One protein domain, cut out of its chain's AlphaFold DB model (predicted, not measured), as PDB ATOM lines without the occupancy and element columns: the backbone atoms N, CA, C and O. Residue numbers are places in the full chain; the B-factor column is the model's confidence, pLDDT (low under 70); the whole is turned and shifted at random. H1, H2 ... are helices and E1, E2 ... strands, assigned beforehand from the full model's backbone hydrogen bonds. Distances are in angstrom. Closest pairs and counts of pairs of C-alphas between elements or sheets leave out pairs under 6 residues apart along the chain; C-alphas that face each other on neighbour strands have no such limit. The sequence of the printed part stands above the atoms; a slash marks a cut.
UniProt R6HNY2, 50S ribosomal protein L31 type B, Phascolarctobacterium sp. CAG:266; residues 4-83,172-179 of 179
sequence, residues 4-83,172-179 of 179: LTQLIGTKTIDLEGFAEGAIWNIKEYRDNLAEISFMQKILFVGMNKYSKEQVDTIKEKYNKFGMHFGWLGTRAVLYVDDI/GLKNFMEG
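This is residues 4 to 83 and 172 to 179 of the 179 residues of the protein "50S ribosomal protein L31 type B" of Phascolarctobacterium sp. CAG:266 (UniProt R6HNY2). A twisted four-stranded sheet has a short helix over each face, H3 crossing the strands and H4 running along them. Beyond its E1 edge winds the first part, H1, a wide loop of residues 8 to 25, and H2. The 88 printed residues include, in order, H1 H2 E1 H3 E2 E3 E4 H4; the class is mixed, and so is the sheet, in order E1 E4 E3 E2. The whole is compact, radius of gyration of the C-alphas 13.7 A, spanning 40 by 28 by 23 A.

H1, residues 4 to 7, and H2, residues 26 to 31, are apart and not on the sheet. Edge strand E1, residues 42 to 45, is parallel to E4, residues 75 to 80, at 8 degrees, with N 44 and O 76 2.8 A apart. H3, residues 49 to 55, is on the sheet at a height of 9.1 A, only just over E1 and E4, with 3 C-alphas falling on each; its closest C-alphas to E4 are Ser 51 and Val 77, 6.6 A. It runs across the strands, at 78 degrees to E1 on the local plane. E2, residues 59 to 64, E3, residues 67 to 72, and E4 form a meander, each strand the antiparallel neighbour of the one before, in two hairpins; N 69 and O 62 are 3.0 A apart, N 77 and O 70 2.9 A. E1, H3 and E2 form a split strand-helix-strand unit, two same-way strands with E4 and E3 between them, its crossover right-handed. H4, residues 172 to 178, is on the opposite face at a height of 9.1 A, over E3 and along it at 4 degrees on the local plane; the closest C-alphas are Trp 71 and Phe 176, 6.8 A. In H2, H3 and H4 every O i to N i+4 pair is within hydrogen-bond range; H1 is too short for one.

H1 begins at C-alpha 4 (54.226, 22.724, -54.549), and H4 ends at C-alpha 178 (41.158, 28.814, -40.290). From first to last C-alpha, E2 measures 14.8 A, E3 17.7 A and E4 17.2 A.

Glu 16 and Ile 83 have the C-alphas farthest apart, 42.1 A. Residues 84 to 171 are not printed, and C-alphas 83 and 172 are 23.7 A apart across the cut. The H1 to H2 link, 18 residues, is long. Mean pLDDT of the printed part is 71.9; residues 4 to 22 are among the 28 under 70.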
ATOM      1  N   LEU A   4      53.835  24.131 -54.705       32.78
ATOM      2  CA  LEU A   4      54.226  22.724 -54.549       32.78
ATOM      3  C   LEU A   4      55.430  22.552 -53.612       32.78
ATOM      4  O   LEU A   4      55.504  21.559 -52.894       32.78
ATOM      5  N   THR A   5      56.330  23.538 -53.557       32.16
ATOM      6  CA  THR A   5      57.492  23.513 -52.657       32.16
ATOM      7  C   THR A   5      57.087  23.648 -51.182       32.16
ATOM      8  O   THR A   5      57.777  23.127 -50.319       32.16
ATOM      9  N   GLN A   6      55.934  24.255 -50.875       39.53
ATOM     10  CA  GLN A   6      55.447  24.388 -49.491       39.53
ATOM     11  C   GLN A   6      54.783  23.117 -48.955       39.53
ATOM     12  O   GLN A   6      54.757  22.901 -47.748       39.53
ATOM     13  N   LEU A   7      54.282  22.245 -49.834       38.09
ATOM     14  CA  LEU A   7      53.738  20.953 -49.416       38.09
ATOM     15  C   LEU A   7      54.824  19.867 -49.316       38.09
ATOM     16  O   LEU A   7      54.609  18.840 -48.675       38.09
ATOM     17  N   ILE A   8      55.978  20.086 -49.965       38.88
ATOM     18  CA  ILE A   8      57.062  19.110 -50.104       38.88
ATOM     19  C   ILE A   8      58.440  19.757 -49.836       38.88
ATOM     20  O   ILE A   8      59.266  19.876 -50.733       38.88
ATOM     21  N   GLY A   9      58.712  20.123 -48.579       30.78
ATOM     22  CA  GLY A   9      60.063  20.021 -48.011       30.78
ATOM     23  C   GLY A   9      60.860  21.300 -47.693       30.78
ATOM     24  O   GLY A   9      61.009  22.211 -48.499       30.78
ATOM     25  N   THR A  10      61.514  21.206 -46.528       30.25
ATOM     26  CA  THR A  10      62.735  21.877 -46.034       30.25
ATOM     27  C   THR A  10      62.689  23.332 -45.551       30.25
ATOM     28  O   THR A  10      62.654  24.275 -46.325       30.25
ATOM     29  N   LYS A  11      62.827  23.427 -44.217       40.34
ATOM     30  CA  LYS A  11      63.702  24.292 -43.403       40.34
ATOM     31  C   LYS A  11      63.902  25.741 -43.884       40.34
ATOM     32  O   LYS A  11      64.642  25.996 -44.828       40.34
ATOM     33  N   THR A  12      63.331  26.634 -43.069       42.41
ATOM     34  CA  THR A  12      63.551  28.085 -42.929       42.41
ATOM     35  C   THR A  12      63.195  28.949 -44.130       42.41
ATOM     36  O   THR A  12      64.020  29.133 -45.022       42.41
ATOM     37  N   ILE A  13      62.015  29.575 -44.066       35.16
ATOM     38  CA  ILE A  13      61.760  30.883 -44.681       35.16
ATOM     39  C   ILE A  13      60.896  31.686 -43.699       35.16
ATOM     40  O   ILE A  13      59.671  31.585 -43.715       35.16
ATOM     41  N   ASP A  14      61.557  32.489 -42.862       40.72
ATOM     42  CA  ASP A  14      60.927  33.608 -42.161       40.72
ATOM     43  C   ASP A  14      60.332  34.557 -43.204       40.72
ATOM     44  O   ASP A  14      61.077  35.083 -44.029       40.72
ATOM     45  N   LEU A  15      59.012  34.759 -43.169       35.91
ATOM     46  CA  LEU A  15      58.295  35.947 -43.645       35.91
ATOM     47  C   LEU A  15      56.848  35.865 -43.125       35.91
ATOM     48  O   LEU A  15      56.165  34.852 -43.281       35.91
ATOM     49  N   GLU A  16      56.402  36.932 -42.469       36.19
ATOM     50  CA  GLU A  16      55.104  37.064 -41.801       36.19
ATOM     51  C   GLU A  16      53.934  36.590 -42.690       36.19
ATOM     52  O   GLU A  16      53.641  37.182 -43.729       36.19
ATOM     53  N   GLY A  17      53.260  35.509 -42.276       44.41
ATOM     54  CA  GLY A  17      52.044  34.993 -42.926       44.41
ATOM     55  C   GLY A  17      52.151  33.619 -43.598       44.41
ATOM     56  O   GLY A  17      51.146  33.140 -44.123       44.41
ATOM     57  N   PHE A  18      53.310  32.951 -43.572       47.12
ATOM     58  CA  PHE A  18      53.454  31.584 -44.089       47.12
ATOM     59  C   PHE A  18      53.342  30.525 -42.983       47.12
ATOM     60  O   PHE A  18      53.917  30.661 -41.908       47.12
ATOM     61  N   ALA A  19      52.594  29.449 -43.252       53.47
ATOM     62  CA  ALA A  19      52.577  28.269 -42.396       53.47
ATOM     63  C   ALA A  19      53.809  27.406 -42.700       53.47
ATOM     64  O   ALA A  19      53.977  26.940 -43.828       53.47
ATOM     65  N   GLU A  20      54.664  27.186 -41.704       54.38
ATOM     66  CA  GLU A  20      55.775  26.242 -41.813       54.38
ATOM     67  C   GLU A  20      55.277  24.802 -41.635       54.38
ATOM     68  O   GLU A  20      54.500  24.500 -40.726       54.38
ATOM     69  N   GLY A  21      55.726  23.902 -42.512       61.41
ATOM     70  CA  GLY A  21      55.362  22.488 -42.489       61.41
ATOM     71  C   GLY A  21      56.593  21.591 -42.423       61.41
ATOM     72  O   GLY A  21      57.552  21.771 -43.172       61.41
ATOM     73  N   ALA A  22      56.552  20.588 -41.549       65.75
ATOM     74  CA  ALA A  22      57.505  19.485 -41.549       65.75
ATOM     75  C   ALA A  22      56.852  18.249 -42.180       65.75
ATOM     76  O   ALA A  22      55.691  17.944 -41.906       65.75
ATOM     77  N   ILE A  23      57.601  17.529 -43.019       72.19
ATOM     78  CA  ILE A  23      57.179  16.214 -43.502       72.19
ATOM     79  C   ILE A  23      57.804  15.171 -42.599       72.19
ATOM     80  O   ILE A  23      59.025  15.129 -42.450       72.19
ATOM     81  N   TRP A  24      56.956  14.307 -42.062       72.19
ATOM     82  CA  TRP A  24      57.380  13.153 -41.298       72.19
ATOM     83  C   TRP A  24      56.889  11.883 -41.962       72.19
ATOM     84  O   TRP A  24      55.726  11.767 -42.360       72.19
ATOM     85  N   ASN A  25      57.761  10.886 -42.027       74.19
ATOM     86  CA  ASN A  25      57.294   9.518 -42.159       74.19
ATOM     87  C   ASN A  25      56.621   9.065 -40.846       74.19
ATOM     88  O   ASN A  25      56.702   9.719 -39.807       74.19
ATOM     89  N   ILE A  26      55.942   7.916 -40.868       70.56
ATOM     90  CA  ILE A  26      55.172   7.427 -39.709       70.56
ATOM     91  C   ILE A  26      56.054   7.230 -38.464       70.56
ATOM     92  O   ILE A  26      55.593   7.437 -37.343       70.56
ATOM     93  N   LYS A  27      57.311   6.814 -38.654       73.38
ATOM     94  CA  LYS A  27      58.250   6.591 -37.555       73.38
ATOM     95  C   LYS A  27      58.675   7.923 -36.938       73.38
ATOM     96  O   LYS A  27      58.566   8.075 -35.733       73.38
ATOM     97  N   GLU A  28      59.052   8.893 -37.762       75.81
ATOM     98  CA  GLU A  28      59.382  10.251 -37.315       75.81
ATOM     99  C   GLU A  28      58.200  10.906 -36.598       75.81
ATOM    100  O   GLU A  28      58.375  11.453 -35.518       75.81
ATOM    101  N   TYR A  29      56.981  10.787 -37.135       75.38
ATOM    102  CA  TYR A  29      55.779  11.293 -36.467       75.38
ATOM    103  C   TYR A  29      55.620  10.683 -35.072       75.38
ATOM    104  O   TYR A  29      55.382  11.405 -34.109       75.38
ATOM    105  N   ARG A  30      55.788   9.359 -34.955       75.44
ATOM    106  CA  ARG A  30      55.699   8.644 -33.677       75.44
ATOM    107  C   ARG A  30      56.769   9.104 -32.691       75.44
ATOM    108  O   ARG A  30      56.447   9.337 -31.530       75.44
ATOM    109  N   ASP A  31      58.010   9.191 -33.147       79.75
ATOM    110  CA  ASP A  31      59.157   9.515 -32.301       79.75
ATOM    111  C   ASP A  31      59.074  10.969 -31.792       79.75
ATOM    112  O   ASP A  31      59.525  11.249 -30.686       79.75
ATOM    113  N   ASN A  32      58.398  11.860 -32.530       76.31
ATOM    114  CA  ASN A  32      58.177  13.260 -32.155       76.31
ATOM    115  C   ASN A  32      56.805  13.531 -31.498       76.31
ATOM    116  O   ASN A  32      56.492  14.682 -31.206       76.31
ATOM    117  N   LEU A  33      55.974  12.512 -31.218       71.12
ATOM    118  CA  LEU A  33      54.615  12.698 -30.669       71.12
ATOM    119  C   LEU A  33      54.567  13.553 -29.397       71.12
ATOM    120  O   LEU A  33      53.615  14.305 -29.209       71.12
ATOM    121  N   ALA A  34      55.569  13.420 -28.525       71.75
ATOM    122  CA  ALA A  34      55.644  14.154 -27.261       71.75
ATOM    123  C   ALA A  34      55.988  15.643 -27.445       71.75
ATOM    124  O   ALA A  34      55.675  16.452 -26.576       71.75
ATOM    125  N   GLU A  35      56.614  15.997 -28.567       72.69
ATOM    126  CA  GLU A  35      57.020  17.367 -28.902       72.69
ATOM    127  C   GLU A  35      55.961  18.092 -29.742       72.69
ATOM    128  O   GLU A  35      55.985  19.316 -29.875       72.69
ATOM    129  N   ILE A  36      54.997  17.343 -30.287       71.69
ATOM    130  CA  ILE A  36      53.901  17.898 -31.071       71.69
ATOM    131  C   ILE A  36      52.919  18.615 -30.143       71.69
ATOM    132  O   ILE A  36      52.188  18.004 -29.360       71.69
ATOM    133  N   SER A  37      52.843  19.935 -30.286       70.44
ATOM    134  CA  SER A  37      51.843  20.745 -29.598       70.44
ATOM    135  C   SER A  37      50.437  20.410 -30.104       70.44
ATOM    136  O   SER A  37      50.200  20.209 -31.296       70.44
ATOM    137  N   PHE A  38      49.460  20.424 -29.198       65.81
ATOM    138  CA  PHE A  38      48.047  20.220 -29.532       65.81
ATOM    139  C   PHE A  38      47.527  21.223 -30.581       65.81
ATOM    140  O   PHE A  38      46.662  20.883 -31.392       65.81
ATOM    141  N   MET A  39      48.082  22.440 -30.593       70.62
ATOM    142  CA  MET A  39      47.704  23.498 -31.535       70.62
ATOM    143  C   MET A  39      48.290  23.302 -32.940       70.62
ATOM    144  O   MET A  39      47.811  23.926 -33.885       70.62
ATOM    145  N   GLN A  40      49.298  22.440 -33.110       75.69
ATOM    146  CA  GLN A  40      49.894  22.210 -34.425       75.69
ATOM    147  C   GLN A  40      48.908  21.491 -35.343       75.69
ATOM    148  O   GLN A  40      48.382  20.430 -35.001       75.69
ATOM    149  N   LYS A  41      48.679  22.069 -36.526       81.12
ATOM    150  CA  LYS A  41      47.884  21.477 -37.604       81.12
ATOM    151  C   LYS A  41      48.653  20.319 -38.236       81.12
ATOM    152  O   LYS A  41      49.804  20.482 -38.624       81.12
ATOM    153  N   ILE A  42      48.017  19.155 -38.351       82.88
ATOM    154  CA  ILE A  42      48.627  17.951 -38.928       82.88
ATOM    155  C   ILE A  42      47.753  17.425 -40.052       82.88
ATOM    156  O   ILE A  42      46.553  17.205 -39.870       82.88
ATOM    157  N   LEU A  43      48.393  17.196 -41.194       86.06
ATOM    158  CA  LEU A  43      47.805  16.603 -42.379       86.06
ATOM    159  C   LEU A  43      48.352  15.190 -42.563       86.06
ATOM    160  O   LEU A  43      49.530  15.005 -42.855       86.06
ATOM    161  N   PHE A  44      47.495  14.186 -42.435       84.88
ATOM    162  CA  PHE A  44      47.845  12.825 -42.812       84.88
ATOM    163  C   PHE A  44      47.504  12.593 -44.279       84.88
ATOM    164  O   PHE A  44      46.375  12.830 -44.706       84.88
ATOM    165  N   VAL A  45      48.460  12.068 -45.041       86.12
ATOM    166  CA  VAL A  45      48.236  11.641 -46.423       86.12
ATOM    167  C   VAL A  45      48.336  10.121 -46.489       86.12
ATOM    168  O   VAL A  45      49.368   9.525 -46.182       86.12
ATOM    169  N   GLY A  46      47.238   9.496 -46.890       80.50
ATOM    170  CA  GLY A  46      47.079   8.057 -47.006       80.50
ATOM    171  C   GLY A  46      46.556   7.362 -45.754       80.50
ATOM    172  O   GLY A  46      46.450   7.932 -44.666       80.50
ATOM    173  N   MET A  47      46.217   6.083 -45.923       74.75
ATOM    174  CA  MET A  47      45.721   5.227 -44.847       74.75
ATOM    175  C   MET A  47      46.864   4.450 -44.196       74.75
ATOM    176  O   MET A  47      47.412   3.514 -44.774       74.75
ATOM    177  N   ASN A  48      47.182   4.810 -42.961       71.06
ATOM    178  CA  ASN A  48      48.074   4.090 -42.067       71.06
ATOM    179  C   ASN A  48      47.360   3.853 -40.727       71.06
ATOM    180  O   ASN A  48      46.218   4.273 -40.553       71.06
ATOM    181  N   LYS A  49      48.005   3.153 -39.786       70.94
ATOM    182  CA  LYS A  49      47.392   2.836 -38.485       70.94
ATOM    183  C   LYS A  49      46.819   4.084 -37.789       70.94
ATOM    184  O   LYS A  49      45.686   4.044 -37.334       70.94
ATOM    185  N   TYR A  50      47.565   5.184 -37.788       69.00
ATOM    186  CA  TYR A  50      47.188   6.426 -37.116       69.00
ATOM    187  C   TYR A  50      46.112   7.201 -37.869       69.00
ATOM    188  O   TYR A  50      45.191   7.714 -37.247       69.00
ATOM    189  N   SER A  51      46.176   7.276 -39.201       66.94
ATOM    190  CA  SER A  51      45.128   7.968 -39.954       66.94
ATOM    191  C   SER A  51      43.812   7.192 -39.970       66.94
ATOM    192  O   SER A  51      42.764   7.820 -39.930       66.94
ATOM    193  N   LYS A  52      43.837   5.851 -39.929       72.69
ATOM    194  CA  LYS A  52      42.621   5.025 -39.799       72.69
ATOM    195  C   LYS A  52      41.858   5.310 -38.508       72.69
ATOM    196  O   LYS A  52      40.651   5.488 -38.565       72.69
ATOM    197  N   GLU A  53      42.564   5.419 -37.384       71.62
ATOM    198  CA  GLU A  53      41.963   5.774 -36.089       71.62
ATOM    199  C   GLU A  53      41.304   7.166 -36.118       71.62
ATOM    200  O   GLU A  53      40.350   7.416 -35.388       71.62
ATOM    201  N   GLN A  54      41.785   8.070 -36.980       66.94
ATOM    202  CA  GLN A  54      41.221   9.412 -37.135       66.94
ATOM    203  C   GLN A  54      40.052   9.453 -38.128       66.94
ATOM    204  O   GLN A  54      39.121  10.225 -37.915       66.94
ATOM    205  N   VAL A  55      40.070   8.636 -39.191       64.62
ATOM    206  CA  VAL A  55      39.040   8.627 -40.252       64.62
ATOM    207  C   VAL A  55      37.630   8.457 -39.685       64.62
ATOM    208  O   VAL A  55      36.744   9.201 -40.093       64.62
ATOM    209  N   ASP A  56      37.438   7.594 -38.684       66.69
ATOM    210  CA  ASP A  56      36.123   7.357 -38.060       66.69
ATOM    211  C   ASP A  56      35.552   8.593 -37.342       66.69
ATOM    212  O   ASP A  56      34.351   8.696 -37.097       66.69
ATOM    213  N   THR A  57      36.414   9.550 -36.999       69.69
ATOM    214  CA  THR A  57      36.048  10.776 -36.274       69.69
ATOM    215  C   THR A  57      36.063  12.021 -37.158       69.69
ATOM    216  O   THR A  57      35.558  13.078 -36.769       69.69
ATOM    217  N   ILE A  58      36.640  11.920 -38.355       77.12
ATOM    218  CA  ILE A  58      36.804  13.050 -39.257       77.12
ATOM    219  C   ILE A  58      35.482  13.386 -39.931       77.12
ATOM    220  O   ILE A  58      34.784  12.540 -40.480       77.12
ATOM    221  N   LYS A  59      35.166  14.683 -39.947       83.06
ATOM    222  CA  LYS A  59      34.064  15.201 -40.753       83.06
ATOM    223  C   LYS A  59      34.530  15.273 -42.202       83.06
ATOM    224  O   LYS A  59      35.321  16.154 -42.542       83.06
ATOM    225  N   GLU A  60      34.044  14.354 -43.029       88.75
ATOM    226  CA  GLU A  60      34.306  14.346 -44.469       88.75
ATOM    227  C   GLU A  60      33.889  15.690 -45.094       88.75
ATOM    228  O   GLU A  60      32.804  16.213 -44.829       88.75
ATOM    229  N   LYS A  61      34.796  16.293 -45.871       91.69
ATOM    230  CA  LYS A  61      34.590  17.579 -46.563       91.69
ATOM    231  C   LYS A  61      34.594  17.427 -48.073       91.69
ATOM    232  O   LYS A  61      34.022  18.258 -48.771       91.69
ATOM    233  N   TYR A  62      35.222  16.366 -48.560       93.06
ATOM    234  CA  TYR A  62      35.321  16.047 -49.967       93.06
ATOM    235  C   TYR A  62      35.314  14.536 -50.152       93.06
ATOM    236  O   TYR A  62      36.054  13.831 -49.469       93.06
ATOM    237  N   ASN A  63      34.500  14.077 -51.100       93.38
ATOM    238  CA  ASN A  63      34.367  12.682 -51.489       93.38
ATOM    239  C   ASN A  63      33.980  12.614 -52.963       93.38
ATOM    240  O   ASN A  63      32.865  12.979 -53.349       93.38
ATOM    241  N   LYS A  64      34.926  12.208 -53.809       93.31
ATOM    242  CA  LYS A  64      34.666  12.064 -55.240       93.31
ATOM    243  C   LYS A  64      35.665  11.138 -55.906       93.31
ATOM    244  O   LYS A  64      36.866  11.295 -55.714       93.31
ATOM    245  N   PHE A  65      35.178  10.230 -56.753       90.94
ATOM    246  CA  PHE A  65      36.008   9.242 -57.457       90.94
ATOM    247  C   PHE A  65      36.906   8.431 -56.501       90.94
ATOM    248  O   PHE A  65      38.069   8.161 -56.814       90.94
ATOM    249  N   GLY A  66      36.407   8.106 -55.302       88.88
ATOM    250  CA  GLY A  66      37.168   7.426 -54.247       88.88
ATOM    251  C   GLY A  66      38.348   8.239 -53.704       88.88
ATOM    252  O   GLY A  66      39.307   7.664 -53.198       88.88
ATOM    253  N   MET A  67      38.346   9.561 -53.892       93.31
ATOM    254  CA  MET A  67      39.295  10.496 -53.295       93.31
ATOM    255  C   MET A  67      38.589  11.249 -52.171       93.31
ATOM    256  O   MET A  67      37.535  11.849 -52.400       93.31
ATOM    257  N   HIS A  68      39.191  11.244 -50.988       93.38
ATOM    258  CA  HIS A  68      38.575  11.723 -49.758       93.38
ATOM    259  C   HIS A  68      39.486  12.708 -49.050       93.38
ATOM    260  O   HIS A  68      40.689  12.466 -48.919       93.38
ATOM    261  N   PHE A  69      38.907  13.784 -48.526       93.12
ATOM    262  CA  PHE A  69      39.546  14.522 -47.447       93.12
ATOM    263  C   PHE A  69      38.543  15.074 -46.448       93.12
ATOM    264  O   PHE A  69      37.388  15.377 -46.762       93.12
ATOM    265  N   GLY A  70      39.019  15.259 -45.227       91.19
ATOM    266  CA  GLY A  70      38.272  15.915 -44.170       91.19
ATOM    267  C   GLY A  70      39.178  16.287 -43.012       91.19
ATOM    268  O   GLY A  70      40.351  15.911 -42.970       91.19
ATOM    269  N   TRP A  71      38.622  17.035 -42.066       90.50
ATOM    270  CA  TRP A  71      39.334  17.423 -40.857       90.50
ATOM    271  C   TRP A  71      38.411  17.540 -39.649       90.50
ATOM    272  O   TRP A  71      37.199  17.738 -39.765       90.50
ATOM    273  N   LEU A  72      39.027  17.438 -38.476       86.81
ATOM    274  CA  LEU A  72      38.446  17.757 -37.184       86.81
ATOM    275  C   LEU A  72      39.496  18.510 -36.354       86.81
ATOM    276  O   LEU A  72      40.561  17.973 -36.046       86.81
ATOM    277  N   GLY A  73      39.201  19.765 -36.009       85.12
ATOM    278  CA  GLY A  73      40.112  20.627 -35.254       85.12
ATOM    279  C   GLY A  73      41.480  20.756 -35.929       85.12
ATOM    280  O   GLY A  73      41.604  21.274 -37.037       85.12
ATOM    281  N   THR A  74      42.530  20.267 -35.269       83.81
ATOM    282  CA  THR A  74      43.913  20.366 -35.760       83.81
ATOM    283  C   THR A  74      44.389  19.158 -36.566       83.81
ATOM    284  O   THR A  74      45.581  19.046 -36.862       83.81
ATOM    285  N   ARG A  75      43.490  18.238 -36.932       85.00
ATOM    286  CA  ARG A  75      43.825  17.003 -37.652       85.00
ATOM    287  C   ARG A  75      43.033  16.905 -38.950       85.00
ATOM    288  O   ARG A  75      41.809  16.966 -38.933       85.00
ATOM    289  N   ALA A  76      43.736  16.717 -40.058       87.31
ATOM    290  CA  ALA A  76      43.166  16.467 -41.375       87.31
ATOM    291  C   ALA A  76      43.688  15.144 -41.939       87.31
ATOM    292  O   ALA A  76      44.833  14.768 -41.687       87.31
ATOM    293  N   VAL A  77      42.868  14.447 -42.721       89.75
ATOM    294  CA  VAL A  77      43.267  13.229 -43.440       89.75
ATOM    295  C   VAL A  77      42.846  13.349 -44.898       89.75
ATOM    296  O   VAL A  77      41.712  13.727 -45.189       89.75
ATOM    297  N   LEU A  78      43.761  12.997 -45.799       91.81
ATOM    298  CA  LEU A  78      43.522  12.756 -47.219       91.81
ATOM    299  C   LEU A  78      43.725  11.270 -47.480       91.81
ATOM    300  O   LEU A  78      44.775  10.728 -47.132       91.81
ATOM    301  N   TYR A  79      42.787  10.606 -48.139       89.69
ATOM    302  CA  TYR A  79      42.986   9.225 -48.558       89.69
ATOM    303  C   TYR A  79      42.288   8.915 -49.875       89.69
ATOM    304  O   TYR A  79      41.371   9.603 -50.311       89.69
ATOM    305  N   VAL A  80      42.768   7.859 -50.519       89.75
ATOM    306  CA  VAL A  80      42.152   7.273 -51.705       89.75
ATOM    307  C   VAL A  80      41.747   5.853 -51.361       89.75
ATOM    308  O   VAL A  80      42.574   5.096 -50.824       89.75
ATOM    309  N   ASP A  81      40.507   5.514 -51.699       86.38
ATOM    310  CA  ASP A  81      39.935   4.184 -51.541       86.38
ATOM    311  C   ASP A  81      40.840   3.104 -52.129       86.38
ATOM    312  O   ASP A  81      41.665   3.327 -53.029       86.38
ATOM    313  N   ASP A  82      40.705   1.894 -51.596       77.12
ATOM    314  CA  ASP A  82      41.348   0.765 -52.233       77.12
ATOM    315  C   ASP A  82      40.610   0.404 -53.528       77.12
ATOM    316  O   ASP A  82      39.402   0.196 -53.563       77.12
ATOM    317  N   ILE A  83      41.359   0.323 -54.625       69.88
ATOM    318  CA  ILE A  83      40.816   0.083 -55.972       69.88
ATOM    319  C   ILE A  83      40.408  -1.399 -56.138       69.88
ATOM    320  O   ILE A  83      39.883  -1.821 -57.169       69.88
ATOM    321  N   GLY A 172      40.570  23.093 -49.812       86.00
ATOM    322  CA  GLY A 172      40.529  22.588 -48.439       86.00
ATOM    323  C   GLY A 172      41.468  23.306 -47.473       86.00
ATOM    324  O   GLY A 172      41.098  23.536 -46.324       86.00
ATOM    325  N   LEU A 173      42.664  23.688 -47.929       87.00
ATOM    326  CA  LEU A 173      43.763  24.112 -47.064       87.00
ATOM    327  C   LEU A 173      43.402  25.351 -46.250       87.00
ATOM    328  O   LEU A 173      43.554  25.338 -45.033       87.00
ATOM    329  N   LYS A 174      42.862  26.390 -46.895       84.75
ATOM    330  CA  LYS A 174      42.445  27.618 -46.206       84.75
ATOM    331  C   LYS A 174      41.455  27.318 -45.075       84.75
ATOM    332  O   LYS A 174      41.695  27.682 -43.930       84.75
ATOM    333  N   ASN A 175      40.396  26.571 -45.385       86.25
ATOM    334  CA  ASN A 175      39.353  26.222 -44.421       86.25
ATOM    335  C   ASN A 175      39.874  25.333 -43.279       86.25
ATOM    336  O   ASN A 175      39.381  25.413 -42.157       86.25
ATOM    337  N   PHE A 176      40.862  24.479 -43.552       85.06
ATOM    338  CA  PHE A 176      41.520  23.674 -42.527       85.06
ATOM    339  C   PHE A 176      42.423  24.508 -41.608       85.06
ATOM    340  O   PHE A 176      42.507  24.229 -40.411       85.06
ATOM    341  N   MET A 177      43.103  25.518 -42.153       81.50
ATOM    342  CA  MET A 177      43.972  26.401 -41.373       81.50
ATOM    343  C   MET A 177      43.172  27.378 -40.503       81.50
ATOM    344  O   MET A 177      43.605  27.676 -39.395       81.50
ATOM    345  N   GLU A 178      42.015  27.840 -40.983       79.88
ATOM    346  CA  GLU A 178      41.158  28.814 -40.290       79.88
ATOM    347  C   GLU A 178      40.214  28.198 -39.241       79.88
ATOM    348  O   GLU A 178      39.849  28.885 -38.288       79.88
ATOM    349  N   GLY A 179      39.792  26.938 -39.415       67.94
ATOM    350  CA  GLY A 179      38.851  26.248 -38.513       67.94
ATOM    351  C   GLY A 179      39.524  25.462 -37.404       67.94
ATOM    352  O   GLY A 179      38.983  25.402 -36.283       67.94
TER     353      GLY A 179